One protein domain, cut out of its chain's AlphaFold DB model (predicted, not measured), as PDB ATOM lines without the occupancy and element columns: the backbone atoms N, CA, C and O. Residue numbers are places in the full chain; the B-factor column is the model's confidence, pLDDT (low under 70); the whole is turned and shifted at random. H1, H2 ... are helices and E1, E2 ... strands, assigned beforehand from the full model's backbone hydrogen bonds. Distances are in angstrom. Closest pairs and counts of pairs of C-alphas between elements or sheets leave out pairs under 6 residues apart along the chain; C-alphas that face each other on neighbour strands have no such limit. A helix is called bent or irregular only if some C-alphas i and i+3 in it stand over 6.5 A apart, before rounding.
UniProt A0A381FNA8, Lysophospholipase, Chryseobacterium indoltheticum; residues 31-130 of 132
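Overview. This is residues 31 to 130 of the 132 residues of the protein "Lysophospholipase" of Chryseobacterium indoltheticum (UniProt A0A381FNA8). A strongly twisted four-stranded sheet stands between two helices: H1 covers one face, and the sheet curls round H2 on the other face. The printed part has 100 residues, with two named helices and four named strands in the order E1, E2, E3, H1, E4, H2. Across the sheet the order is E1, E2, E4, E3; it is mixed, with E3 and E4 parallel and the other neighbours antiparallel. The class is mixed, helices and strands; the whole is compact and rounded, with a radius of gyration of the C-alphas of 13.0 A and spans of 37 by 30 by 18 A.

Arrangement. Start with E1, residues 40 to 48, and E2, residues 51 to 59: this hairpin is antiparallel at 157 degrees, with N 44 and O 55 2.9 A apart, within hydrogen-bond range. Next look at E4, residues 95 to 100, antiparallel to E2 at 155 degrees, with N 98 and O 56 2.8 A apart. E3, residues 68 to 72, is parallel to E4 at 23 degrees, with N 71 and O 97 2.8 A apart. E1 and E3 are the edge strands. H1, residues 79 to 91, is on the sheet at a height of 8.7 A; it lies over E4 and only just over E2, with 3 of its C-alphas there. On the local plane it runs along the strands, at 9 degrees to E4, and its closest C-alphas to E4 are those of Val 79 and Asp 100, 5.9 A apart. E3, H1 and E4 make a strand-helix-strand unit, two parallel neighbour strands joined through a helix, with a right-handed crossover. H2, residues 113 to 129, is on the opposite face, giving three layers, helices on both faces of a sheet; it touches E3, where the C-alphas of Leu 70 and Ser 127 are closest at 7.1 A. H1 and H2 are apart. Of the O i to N i+4 pairs, 5 of 9 are within hydrogen-bond range in H1 and 11 of 13 in H2.

Along the chain. Find C-alpha 40 at (84.012, -13.486, 65.922); from there E1 runs 25.9 A to residue 48, and E2 runs 26.0 A. E3 is 13.1 A long and E4 16.5 A. H1 spans 17.0 A and is irregular: C-alphas 81 and 84 are 7.4 A apart. H2 runs 25.4 A, to C-alpha 129 at (66.633, -21.070, 54.499).

Size, cuts and confidence. The C-alphas of Ser 63 and Thr 112, the two farthest apart, are 38.1 A from each other. The printed part has no cut; the link from E4 to H2, residues 101 to 112, is long. Mean pLDDT of the printed part is 95.4, and residue 130 is under 70.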
ATOM      1  N   LYS A  31      89.621  -5.014  46.588       97.00
ATOM      2  CA  LYS A  31      90.182  -6.316  46.981       97.00
ATOM      3  C   LYS A  31      90.992  -6.266  48.273       97.00
ATOM      4  O   LYS A  31      91.277  -7.310  48.851       97.00
ATOM      5  N   GLU A  32      91.355  -5.073  48.728       96.75
ATOM      6  CA  GLU A  32      92.152  -4.899  49.934       96.75
ATOM      7  C   GLU A  32      91.269  -5.052  51.177       96.75
ATOM      8  O   GLU A  32      90.352  -4.259  51.410       96.75
ATOM      9  N   LEU A  33      91.527  -6.092  51.970       96.44
ATOM     10  CA  LEU A  33      90.798  -6.366  53.204       96.44
ATOM     11  C   LEU A  33      91.559  -5.810  54.401       96.44
ATOM     12  O   LEU A  33      92.737  -6.106  54.597       96.44
ATOM     13  N   LYS A  34      90.855  -5.051  55.237       95.00
ATOM     14  CA  LYS A  34      91.361  -4.609  56.535       95.00
ATOM     15  C   LYS A  34      91.173  -5.726  57.570       95.00
ATOM     16  O   LYS A  34      90.180  -6.455  57.492       95.00
ATOM     17  N   PRO A  35      92.073  -5.862  58.557       95.31
ATOM     18  CA  PRO A  35      91.861  -6.775  59.674       95.31
ATOM     19  C   PRO A  35      90.545  -6.471  60.401       95.31
ATOM     20  O   PRO A  35      90.259  -5.322  60.738       95.31
ATOM     21  N   ILE A  36      89.739  -7.507  60.642       94.31
ATOM     22  CA  ILE A  36      88.510  -7.403  61.436       94.31
ATOM     23  C   ILE A  36      88.866  -7.726  62.884       94.31
ATOM     24  O   ILE A  36      89.034  -8.887  63.253       94.31
ATOM     25  N   GLU A  37      89.011  -6.690  63.703       90.50
ATOM     26  CA  GLU A  37      89.418  -6.832  65.099       90.50
ATOM     27  C   GLU A  37      88.218  -6.974  66.041       90.50
ATOM     28  O   GLU A  37      87.194  -6.305  65.888       90.50
ATOM     29  N   ASN A  38      88.384  -7.787  67.088       90.88
ATOM     30  CA  ASN A  38      87.435  -7.917  68.200       90.88
ATOM     31  C   ASN A  38      86.027  -8.402  67.808       90.88
ATOM     32  O   ASN A  38      85.063  -8.159  68.531       90.88
ATOM     33  N   LEU A  39      85.898  -9.112  66.685       94.62
ATOM     34  CA  LEU A  39      84.654  -9.742  66.254       94.62
ATOM     35  C   LEU A  39      84.912 -11.204  65.896       94.62
ATOM     36  O   LEU A  39      85.866 -11.525  65.191       94.62
ATOM     37  N   LYS A  40      84.037 -12.093  66.370       96.06
ATOM     38  CA  LYS A  40      84.012 -13.486  65.922       96.06
ATOM     39  C   LYS A  40      83.254 -13.539  64.608       96.06
ATOM     40  O   LYS A  40      82.143 -13.013  64.530       96.06
ATOM     41  N   TYR A  41      83.829 -14.174  63.597       97.06
ATOM     42  CA  TYR A  41      83.164 -14.317  62.312       97.06
ATOM     43  C   TYR A  41      83.501 -15.633  61.628       97.06
ATOM     44  O   TYR A  41      84.531 -16.247  61.901       97.06
ATOM     45  N   GLU A  42      82.610 -16.040  60.735       96.19
ATOM     46  CA  GLU A  42      82.810 -17.148  59.805       96.19
ATOM     47  C   GLU A  42      82.692 -16.627  58.377       96.19
ATOM     48  O   GLU A  42      81.883 -15.741  58.105       96.19
ATOM     49  N   GLU A  43      83.493 -17.162  57.464       97.06
ATOM     50  CA  GLU A  43      83.380 -16.849  56.041       97.06
ATOM     51  C   GLU A  43      82.519 -17.906  55.353       97.06
ATOM     52  O   GLU A  43      82.700 -19.104  55.564       97.06
ATOM     53  N   ILE A  44      81.599 -17.454  54.509       97.06
ATOM     54  CA  ILE A  44      80.766 -18.317  53.674       97.06
ATOM     55  C   ILE A  44      80.906 -17.894  52.216       97.06
ATOM     56  O   ILE A  44      81.085 -16.716  51.906       97.06
ATOM     57  N   SER A  45      80.819 -18.860  51.307       97.25
ATOM     58  CA  SER A  45      80.927 -18.624  49.873       97.25
ATOM     59  C   SER A  45      79.908 -19.463  49.115       97.25
ATOM     60  O   SER A  45      79.672 -20.628  49.434       97.25
ATOM     61  N   TYR A  46      79.277 -18.853  48.115       96.75
ATOM     62  CA  TYR A  46      78.262 -19.507  47.300       96.75
ATOM     63  C   TYR A  46      78.452 -19.177  45.819       96.75
ATOM     64  O   TYR A  46      78.742 -18.026  45.482       96.75
ATOM     65  N   PRO A  47      78.248 -20.157  44.921       96.75
ATOM     66  CA  PRO A  47      78.248 -19.895  43.492       96.75
ATOM     67  C   PRO A  47      76.995 -19.106  43.085       96.75
ATOM     68  O   PRO A  47      75.876 -19.410  43.526       96.75
ATOM     69  N   VAL A  48      77.194 -18.113  42.218       96.12
ATOM     70  CA  VAL A  48      76.156 -17.327  41.540       96.12
ATOM     71  C   VAL A  48      76.547 -17.204  40.068       96.12
ATOM     72  O   VAL A  48      77.492 -16.501  39.698       96.12
ATOM     73  N   ASP A  49      75.812 -17.915  39.217       94.31
ATOM     74  CA  ASP A  49      76.153 -18.153  37.812       94.31
ATOM     75  C   ASP A  49      77.559 -18.761  37.663       94.31
ATOM     76  O   ASP A  49      77.797 -19.885  38.100       94.31
ATOM     77  N   LYS A  50      78.494 -18.022  37.058       96.00
ATOM     78  CA  LYS A  50      79.898 -18.420  36.873       96.00
ATOM     79  C   LYS A  50      80.841 -17.885  37.957       96.00
ATOM     80  O   LYS A  50      82.027 -18.194  37.922       96.00
ATOM     81  N   ASP A  51      80.333 -17.043  38.854       98.06
ATOM     82  CA  ASP A  51      81.111 -16.342  39.869       98.06
ATOM     83  C   ASP A  51      80.868 -16.921  41.264       98.06
ATOM     84  O   ASP A  51      79.861 -17.582  41.522       98.06
ATOM     85  N   THR A  52      81.785 -16.638  42.183       98.19
ATOM     86  CA  THR A  52      81.671 -16.995  43.598       98.19
ATOM     87  C   THR A  52      81.492 -15.732  44.419       98.19
ATOM     88  O   THR A  52      82.323 -14.827  44.356       98.19
ATOM     89  N   ILE A  53      80.432 -15.699  45.221       98.44
ATOM     90  CA  ILE A  53      80.090 -14.575  46.089       98.44
ATOM     91  C   ILE A  53      80.352 -14.970  47.531       98.44
ATOM     92  O   ILE A  53      79.921 -16.031  47.987       98.44
ATOM     93  N   THR A  54      81.081 -14.117  48.234       98.38
ATOM     94  CA  THR A  54      81.508 -14.332  49.611       98.38
ATOM     95  C   THR A  54      80.764 -13.417  50.566       98.38
ATOM     96  O   THR A  54      80.404 -12.291  50.230       98.38
ATOM     97  N   ALA A  55      80.559 -13.899  51.782       98.31
ATOM     98  CA  ALA A  55      80.053 -13.109  52.885       98.31
ATOM     99  C   ALA A  55      80.786 -13.490  54.169       98.31
ATOM    100  O   ALA A  55      81.342 -14.585  54.285       98.31
ATOM    101  N   ILE A  56      80.733 -12.598  55.150       98.00
ATOM    102  CA  ILE A  56      81.121 -12.899  56.524       98.00
ATOM    103  C   ILE A  56      79.880 -12.938  57.409       98.00
ATOM    104  O   ILE A  56      78.979 -12.111  57.274       98.00
ATOM    105  N   VAL A  57      79.838 -13.890  58.331       97.81
ATOM    106  CA  VAL A  57      78.805 -14.017  59.357       97.81
ATOM    107  C   VAL A  57      79.421 -13.598  60.681       97.81
ATOM    108  O   VAL A  57      80.140 -14.372  61.309       97.81
ATOM    109  N   LEU A  58      79.166 -12.362  61.097       97.81
ATOM    110  CA  LEU A  58      79.579 -11.848  62.397       97.81
ATOM    111  C   LEU A  58      78.680 -12.433  63.489       97.81
ATOM    112  O   LEU A  58      77.453 -12.306  63.425       97.81
ATOM    113  N   LYS A  59      79.293 -13.039  64.507       96.94
ATOM    114  CA  LYS A  59      78.593 -13.707  65.606       96.94
ATOM    115  C   LYS A  59      78.655 -12.875  66.888       96.94
ATOM    116  O   LYS A  59      79.746 -12.442  67.272       96.94
ATOM    117  N   PRO A  60      77.522 -12.678  67.587       96.94
ATOM    118  CA  PRO A  60      77.534 -12.049  68.898       96.94
ATOM    119  C   PRO A  60      78.210 -12.966  69.926       96.94
ATOM    120  O   PRO A  60      78.337 -14.174  69.729       96.94
ATOM    121  N   ASN A  61      78.609 -12.407  71.069       94.12
ATOM    122  CA  ASN A  61      79.191 -13.200  72.160       94.12
ATOM    123  C   ASN A  61      78.170 -14.116  72.861       94.12
ATOM    124  O   ASN A  61      78.564 -15.046  73.562       94.12
ATOM    125  N   SER A  62      76.870 -13.864  72.688       91.31
ATOM    126  CA  SER A  62      75.792 -14.703  73.214       91.31
ATOM    127  C   SER A  62      75.693 -16.036  72.471       91.31
ATOM    128  O   SER A  62      75.819 -16.075  71.252       91.31
ATOM    129  N   SER A  63      75.353 -17.114  73.183       87.88
ATOM    130  CA  SER A  63      75.166 -18.452  72.593       87.88
ATOM    131  C   SER A  63      74.025 -18.531  71.573       87.88
ATOM    132  O   SER A  63      74.050 -19.394  70.701       87.88
ATOM    133  N   LYS A  64      73.034 -17.636  71.668       93.62
ATOM    134  CA  LYS A  64      71.916 -17.525  70.726       93.62
ATOM    135  C   LYS A  64      71.732 -16.065  70.287       93.62
ATOM    136  O   LYS A  64      71.517 -15.222  71.161       93.62
ATOM    137  N   PRO A  65      71.793 -15.750  68.980       95.62
ATOM    138  CA  PRO A  65      71.505 -14.408  68.479       95.62
ATOM    139  C   PRO A  65      70.049 -13.989  68.736       95.62
ATOM    140  O   PRO A  65      69.141 -14.818  68.692       95.62
ATOM    141  N   LYS A  66      69.814 -12.688  68.953       96.56
ATOM    142  CA  LYS A  66      68.457 -12.109  69.057       96.56
ATOM    143  C   LYS A  66      67.695 -12.198  67.736       96.56
ATOM    144  O   LYS A  66      66.506 -12.493  67.718       96.56
ATOM    145  N   ALA A  67      68.402 -11.911  66.649       95.62
ATOM    146  CA  ALA A  67      67.968 -12.058  65.270       95.62
ATOM    147  C   ALA A  67      69.204 -12.057  64.360       95.62
ATOM    148  O   ALA A  67      70.308 -11.709  64.800       95.62
ATOM    149  N   THR A  68      68.990 -12.398  63.092       96.12
ATOM    150  CA  THR A  68      69.989 -12.289  62.028       96.12
ATOM    151  C   THR A  68      69.661 -11.087  61.151       96.12
ATOM    152  O   THR A  68      68.529 -10.936  60.697       96.12
ATOM    153  N   ILE A  69      70.654 -10.236  60.912       97.62
ATOM    154  CA  ILE A  69      70.575  -9.071  60.034       97.62
ATOM    155  C   ILE A  69      71.388  -9.376  58.780       97.62
ATOM    156  O   ILE A  69      72.578  -9.669  58.867       97.62
ATOM    157  N   LEU A  70      70.756  -9.285  57.613       97.81
ATOM    158  CA  LEU A  70      71.457  -9.297  56.336       97.81
ATOM    159  C   LEU A  70      71.847  -7.862  55.975       97.81
ATOM    160  O   LEU A  70      70.985  -6.996  55.837       97.81
ATOM    161  N   PHE A  71      73.145  -7.611  55.860       98.25
ATOM    162  CA  PHE A  71      73.722  -6.303  55.595       98.25
ATOM    163  C   PHE A  71      74.404  -6.281  54.227       98.25
ATOM    164  O   PHE A  71      75.309  -7.071  53.941       98.25
ATOM    165  N   PHE A  72      74.000  -5.319  53.407       97.62
ATOM    166  CA  PHE A  72      74.617  -5.017  52.125       97.62
ATOM    167  C   PHE A  72      75.387  -3.707  52.243       97.62
ATOM    168  O   PHE A  72      74.827  -2.687  52.647       97.62
ATOM    169  N   HIS A  73      76.682  -3.743  51.933       96.50
ATOM    170  CA  HIS A  73      77.526  -2.559  52.011       96.50
ATOM    171  C   HIS A  73      77.269  -1.590  50.843       96.50
ATOM    172  O   HIS A  73      76.557  -1.899  49.889       96.50
ATOM    173  N   GLY A  74      77.860  -0.395  50.921       92.31
ATOM    174  CA  GLY A  74      77.709   0.649  49.907       92.31
ATOM    175  C   GLY A  74      78.577   0.453  48.658       92.31
ATOM    176  O   GLY A  74      79.169  -0.596  48.430       92.31
ATOM    177  N   ALA A  75      78.673   1.512  47.856       94.38
ATOM    178  CA  ALA A  75      79.325   1.508  46.547       94.38
ATOM    179  C   ALA A  75      80.836   1.217  46.547       94.38
ATOM    180  O   ALA A  75      81.354   0.787  45.521       94.38
ATOM    181  N   ALA A  76      81.565   1.450  47.639       94.75
ATOM    182  CA  ALA A  76      83.027   1.348  47.669       94.75
ATOM    183  C   ALA A  76      83.511   0.358  48.731       94.75
ATOM    184  O   ALA A  76      82.758   0.012  49.629       94.75
ATOM    185  N   GLY A  77      84.774  -0.065  48.679       95.56
ATOM    186  CA  GLY A  77      85.373  -0.878  49.744       95.56
ATOM    187  C   GLY A  77      84.994  -2.358  49.660       95.56
ATOM    188  O   GLY A  77      85.145  -2.960  48.599       95.56
ATOM    189  N   ASN A  78      84.604  -2.948  50.795       97.94
ATOM    190  CA  ASN A  78      84.178  -4.348  50.984       97.94
ATOM    191  C   ASN A  78      83.691  -4.546  52.435       97.94
ATOM    192  O   ASN A  78      83.759  -3.612  53.242       97.94
ATOM    193  N   VAL A  79      83.270  -5.755  52.813       97.88
ATOM    194  CA  VAL A  79      82.767  -6.071  54.165       97.88
ATOM    195  C   VAL A  79      83.681  -5.594  55.295       97.88
ATOM    196  O   VAL A  79      83.184  -5.029  56.268       97.88
ATOM    197  N   SER A  80      85.009  -5.719  55.158       97.31
ATOM    198  CA  SER A  80      85.955  -5.289  56.200       97.31
ATOM    199  C   SER A  80      85.901  -3.776  56.447       97.31
ATOM    200  O   SER A  80      86.024  -3.322  57.586       97.31
ATOM    201  N   THR A  81      85.619  -2.997  55.395       96.88
ATOM    202  CA  THR A  81      85.501  -1.532  55.444       96.88
ATOM    203  C   THR A  81      84.283  -1.085  56.250       96.88
ATOM    204  O   THR A  81      84.341  -0.048  56.901       96.88
ATOM    205  N   TYR A  82      83.195  -1.860  56.233       97.00
ATOM    206  CA  TYR A  82      81.918  -1.496  56.861       97.00
ATOM    207  C   TYR A  82      81.703  -2.118  58.239       97.00
ATOM    208  O   TYR A  82      80.661  -1.894  58.853       97.00
ATOM    209  N   THR A  83      82.679  -2.865  58.762       96.50
ATOM    210  CA  THR A  83      82.575  -3.495  60.090       96.50
ATOM    211  C   THR A  83      82.281  -2.496  61.207       96.50
ATOM    212  O   THR A  83      81.580  -2.833  62.155       96.50
ATOM    213  N   PHE A  84      82.724  -1.240  61.085       95.56
ATOM    214  CA  PHE A  84      82.391  -0.190  62.054       95.56
ATOM    215  C   PHE A  84      80.881   0.101  62.145       95.56
ATOM    216  O   PHE A  84      80.409   0.484  63.210       95.56
ATOM    217  N   MET A  85      80.118  -0.096  61.060       97.00
ATOM    218  CA  MET A  85      78.662   0.093  61.057       97.00
ATOM    219  C   MET A  85      77.927  -1.096  61.680       97.00
ATOM    220  O   MET A  85      76.878  -0.923  62.295       97.00
ATOM    221  N   THR A  86      78.458  -2.309  61.521       97.50
ATOM    222  CA  THR A  86      77.794  -3.542  61.968       97.50
ATOM    223  C   THR A  86      78.226  -3.985  63.361       97.50
ATOM    224  O   THR A  86      77.450  -4.642  64.053       97.50
ATOM    225  N   LYS A  87      79.412  -3.579  63.827       97.19
ATOM    226  CA  LYS A  87      79.939  -3.899  65.159       97.19
ATOM    227  C   LYS A  87      78.954  -3.583  66.301       97.19
ATOM    228  O   LYS A  87      78.704  -4.498  67.084       97.19
ATOM    229  N   PRO A  88      78.304  -2.401  66.374       97.75
ATOM    230  CA  PRO A  88      77.331  -2.123  67.437       97.75
ATOM    231  C   PRO A  88      76.125  -3.074  67.437       97.75
ATOM    232  O   PRO A  88      75.573  -3.377  68.496       97.75
ATOM    233  N   LEU A  89      75.715  -3.579  66.267       98.06
ATOM    234  CA  LEU A  89      74.636  -4.568  66.154       98.06
ATOM    235  C   LEU A  89      75.084  -5.915  66.737       98.06
ATOM    236  O   LEU A  89      74.355  -6.534  67.513       98.06
ATOM    237  N   VAL A  90      76.308  -6.337  66.421       98.00
ATOM    238  CA  VAL A  90      76.886  -7.584  66.939       98.00
ATOM    239  C   VAL A  90      77.069  -7.523  68.454       98.00
ATOM    240  O   VAL A  90      76.658  -8.437  69.168       98.00
ATOM    241  N   GLU A  91      77.602  -6.414  68.965       96.94
ATOM    242  CA  GLU A  91      77.750  -6.164  70.404       96.94
ATOM    243  C   GLU A  91      76.395  -6.107  71.125       96.94
ATOM    244  O   GLU A  91      76.277  -6.536  72.272       96.94
ATOM    245  N   SER A  92      75.341  -5.681  70.425       97.38
ATOM    246  CA  SER A  92      73.964  -5.689  70.930       97.38
ATOM    247  C   SER A  92      73.289  -7.068  70.890       97.38
ATOM    248  O   SER A  92      72.127  -7.188  71.293       97.38
ATOM    249  N   GLY A  93      73.982  -8.121  70.443       97.69
ATOM    250  CA  GLY A  93      73.486  -9.501  70.444       97.69
ATOM    251  C   GLY A  93      72.829  -9.957  69.138       97.69
ATOM    252  O   GLY A  93      72.126 -10.969  69.142       97.69
ATOM    253  N   PHE A  94      73.013  -9.232  68.034       97.81
ATOM    254  CA  PHE A  94      72.534  -9.644  66.712       97.81
ATOM    255  C   PHE A  94      73.618 -10.401  65.943       97.81
ATOM    256  O   PHE A  94      74.800 -10.089  66.043       97.81
ATOM    257  N   GLN A  95      73.218 -11.387  65.146       97.62
ATOM    258  CA  GLN A  95      74.087 -11.953  64.118       97.62
ATOM    259  C   GLN A  95      73.998 -11.073  62.875       97.62
ATOM    260  O   GLN A  95      72.905 -10.634  62.521       97.62
ATOM    261  N   VAL A  96      75.120 -10.815  62.206       98.00
ATOM    262  CA  VAL A  96      75.130  -9.984  60.996       98.00
ATOM    263  C   VAL A  96      75.820 -10.721  59.861       98.00
ATOM    264  O   VAL A  96      76.994 -11.055  59.964       98.00
ATOM    265  N   ILE A  97      75.100 -10.951  58.767       98.19
ATOM    266  CA  ILE A  97      75.652 -11.478  57.518       98.19
ATOM    267  C   ILE A  97      76.001 -10.279  56.643       98.19
ATOM    268  O   ILE A  97      75.105  -9.542  56.241       98.19
ATOM    269  N   MET A  98      77.280 -10.066  56.353       98.38
ATOM    270  CA  MET A  98      77.744  -8.999  55.468       98.38
ATOM    271  C   MET A  98      78.220  -9.612  54.160       98.38
ATOM    272  O   MET A  98      79.113 -10.455  54.180       98.38
ATOM    273  N   VAL A  99      77.638  -9.196  53.039       98.38
ATOM    274  CA  VAL A  99      77.933  -9.769  51.717       98.38
ATOM    275  C   VAL A  99      78.883  -8.858  50.954       98.38
ATOM    276  O   VAL A  99      78.621  -7.662  50.861       98.38
ATOM    277  N   ASP A 100      79.946  -9.426  50.389       98.44
ATOM    278  CA  ASP A 100      80.719  -8.786  49.326       98.44
ATOM    279  C   ASP A 100      80.071  -9.141  47.987       98.44
ATOM    280  O   ASP A 100      80.041 -10.306  47.592       98.44
ATOM    281  N   PHE A 101      79.560  -8.153  47.263       98.00
ATOM    282  CA  PHE A 101      79.019  -8.354  45.915       98.00
ATOM    283  C   PHE A 101      80.098  -8.756  44.898       98.00
ATOM    284  O   PHE A 101      81.291  -8.636  45.185       98.00
ATOM    285  N   ARG A 102      79.712  -9.191  43.685       97.56
ATOM    286  CA  ARG A 102      80.669  -9.456  42.589       97.56
ATOM    287  C   ARG A 102      81.719  -8.351  42.473       97.56
ATOM    288  O   ARG A 102      81.402  -7.167  42.453       97.56
ATOM    289  N   GLY A 103      82.985  -8.746  42.402       97.50
ATOM    290  CA  GLY A 103      84.133  -7.840  42.354       97.50
ATOM    291  C   GLY A 103      84.589  -7.262  43.700       97.50
ATOM    292  O   GLY A 103      85.769  -6.935  43.815       97.50
ATOM    293  N   TYR A 104      83.763  -7.216  44.745       98.38
ATOM    294  CA  TYR A 104      84.153  -6.721  46.075       98.38
ATOM    295  C   TYR A 104      84.869  -7.799  46.889       98.38
ATOM    296  O   TYR A 104      84.617  -8.988  46.704       98.38
ATOM    297  N   GLY A 105      85.802  -7.388  47.753       98.00
ATOM    298  CA  GLY A 105      86.519  -8.260  48.686       98.00
ATOM    299  C   GLY A 105      86.957  -9.582  48.056       98.00
ATOM    300  O   GLY A 105      87.668  -9.587  47.048       98.00
ATOM    301  N   LYS A 106      86.505 -10.711  48.611       98.19
ATOM    302  CA  LYS A 106      86.874 -12.046  48.101       98.19
ATOM    303  C   LYS A 106      85.973 -12.566  46.972       98.19
ATOM    304  O   LYS A 106      86.315 -13.573  46.358       98.19
ATOM    305  N   SER A 107      84.877 -11.883  46.652       98.56
ATOM    306  CA  SER A 107      83.953 -12.287  45.588       98.56
ATOM    307  C   SER A 107      84.567 -12.121  44.197       98.56
ATOM    308  O   SER A 107      85.283 -11.156  43.927       98.56
ATOM    309  N   THR A 108      84.295 -13.040  43.275       98.56
ATOM    310  CA  THR A 108      84.814 -12.965  41.896       98.56
ATOM    311  C   THR A 108      83.928 -12.096  41.001       98.56
ATOM    312  O   THR A 108      82.904 -11.567  41.437       98.56
ATOM    313  N   GLY A 109      84.337 -11.911  39.745       96.81
ATOM    314  CA  GLY A 109      83.540 -11.218  38.735       96.81
ATOM    315  C   GLY A 109      83.658  -9.696  38.772       96.81
ATOM    316  O   GLY A 109      84.592  -9.127  39.341       96.81
ATOM    317  N   THR A 110      82.705  -9.033  38.123       96.00
ATOM    318  CA  THR A 110      82.646  -7.572  37.980       96.00
ATOM    319  C   THR A 110      81.228  -7.110  38.289       96.00
ATOM    320  O   THR A 110      80.295  -7.703  37.746       96.00
ATOM    321  N   PRO A 111      81.037  -6.097  39.148       95.62
ATOM    322  CA  PRO A 111      79.705  -5.632  39.501       95.62
ATOM    323  C   PRO A 111      79.052  -4.907  38.324       95.62
ATOM    324  O   PRO A 111      79.694  -4.124  37.627       95.62
ATOM    325  N   THR A 112      77.763  -5.159  38.130       93.56
ATOM    326  CA  THR A 112      76.879  -4.400  37.245       93.56
ATOM    327  C   THR A 112      75.540  -4.194  37.939       93.56
ATOM    328  O   THR A 112      75.158  -4.980  38.814       93.56
ATOM    329  N   HIS A 113      74.777  -3.184  37.520       88.62
ATOM    330  CA  HIS A 113      73.432  -2.952  38.058       88.62
ATOM    331  C   HIS A 113      72.511  -4.182  37.974       88.62
ATOM    332  O   HIS A 113      71.652  -4.370  38.834       88.62
ATOM    333  N   VAL A 114      72.693  -5.040  36.965       88.44
ATOM    334  CA  VAL A 114      71.879  -6.250  36.777       88.44
ATOM    335  C   VAL A 114      72.301  -7.362  37.737       88.44
ATOM    336  O   VAL A 114      71.455  -8.054  38.303       88.44
ATOM    337  N   ASN A 115      73.605  -7.553  37.921       94.19
ATOM    338  CA  ASN A 115      74.124  -8.759  38.553       94.19
ATOM    339  C   ASN A 115      74.196  -8.652  40.089       94.19
ATOM    340  O   ASN A 115      73.985  -9.647  40.781       94.19
ATOM    341  N   ILE A 116      74.339  -7.439  40.634       93.88
ATOM    342  CA  ILE A 116      74.320  -7.187  42.083       93.88
ATOM    343  C   ILE A 116      72.967  -7.536  42.710       93.88
ATOM    344  O   ILE A 116      72.905  -8.053  43.826       93.88
ATOM    345  N   ALA A 117      71.871  -7.301  41.986       93.62
ATOM    346  CA  ALA A 117      70.542  -7.679  42.454       93.62
ATOM    347  C   ALA A 117      70.412  -9.206  42.615       93.62
ATOM    348  O   ALA A 117      69.785  -9.679  43.564       93.62
ATOM    349  N   GLN A 118      71.043  -9.982  41.727       95.62
ATOM    350  CA  GLN A 118      71.048 -11.445  41.793       95.62
ATOM    351  C   GLN A 118      71.861 -11.947  42.990       95.62
ATOM    352  O   GLN A 118      71.401 -12.832  43.713       95.62
ATOM    353  N   ASP A 119      73.030 -11.351  43.234       97.12
ATOM    354  CA  ASP A 119      73.866 -11.648  44.401       97.12
ATOM    355  C   ASP A 119      73.085 -11.394  45.705       97.12
ATOM    356  O   ASP A 119      73.024 -12.254  46.589       97.12
ATOM    357  N   GLY A 120      72.421 -10.236  45.802       95.88
ATOM    358  CA  GLY A 120      71.598  -9.871  46.955       95.88
ATOM    359  C   GLY A 120      70.428 -10.835  47.158       95.88
ATOM    360  O   GLY A 120      70.209 -11.323  48.268       95.88
ATOM    361  N   GLN A 121      69.720 -11.187  46.081       95.12
ATOM    362  CA  GLN A 121      68.624 -12.155  46.134       95.12
ATOM    363  C   GLN A 121      69.102 -13.546  46.574       95.12
ATOM    364  O   GLN A 121      68.419 -14.208  47.357       95.12
ATOM    365  N   LYS A 122      70.282 -13.988  46.119       95.69
ATOM    366  CA  LYS A 122      70.878 -15.261  46.543       95.69
ATOM    367  C   LYS A 122      71.087 -15.291  48.055       95.69
ATOM    368  O   LYS A 122      70.676 -16.255  48.704       95.69
ATOM    369  N   PHE A 123      71.696 -14.248  48.614       95.94
ATOM    370  CA  PHE A 123      71.985 -14.186  50.047       95.94
ATOM    371  C   PHE A 123      70.748 -13.933  50.907       95.94
ATOM    372  O   PHE A 123      70.680 -14.458  52.016       95.94
ATOM    373  N   LEU A 124      69.734 -13.239  50.384       95.50
ATOM    374  CA  LEU A 124      68.428 -13.163  51.034       95.50
ATOM    375  C   LEU A 124      67.821 -14.563  51.199       95.50
ATOM    376  O   LEU A 124      67.479 -14.951  52.314       95.50
ATOM    377  N   THR A 125      67.778 -15.353  50.125       94.44
ATOM    378  CA  THR A 125      67.262 -16.729  50.164       94.44
ATOM    379  C   THR A 125      68.063 -17.616  51.121       94.44
ATOM    380  O   THR A 125      67.474 -18.364  51.901       94.44
ATOM    381  N   ILE A 126      69.399 -17.521  51.108       91.19
ATOM    382  CA  ILE A 126      70.258 -18.268  52.043       91.19
ATOM    383  C   ILE A 126      69.924 -17.879  53.484       91.19
ATOM    384  O   ILE A 126      69.651 -18.760  54.293       91.19
ATOM    385  N   SER A 127      69.860 -16.580  53.789       90.62
ATOM    386  CA  SER A 127      69.596 -16.096  55.150       90.62
ATOM    387  C   SER A 127      68.242 -16.542  55.719       90.62
ATOM    388  O   SER A 127      68.097 -16.644  56.932       90.62
ATOM    389  N   GLN A 128      67.263 -16.836  54.856       87.06
ATOM    390  CA  GLN A 128      65.945 -17.345  55.243       87.06
ATOM    391  C   GLN A 128      65.902 -18.875  55.377       87.06
ATOM    392  O   GLN A 128      65.194 -19.397  56.236       87.06
ATOM    393  N   GLY A 129      66.621 -19.601  54.512       73.56
ATOM    394  CA  GLY A 129      66.633 -21.070  54.499       73.56
ATOM    395  C   GLY A 129      67.555 -21.688  55.552       73.56
ATOM    396  O   GLY A 129      67.339 -22.813  56.001       73.56
ATOM    397  N   GLN A 130      68.577 -20.952  55.971       59.75
ATOM    398  CA  GLN A 130      69.489 -21.366  57.020       59.75
ATOM    399  C   GLN A 130      68.891 -20.965  58.378       59.75
ATOM    400  O   GLN A 130      68.831 -19.787  58.720       59.75
TER     401      GLN A 130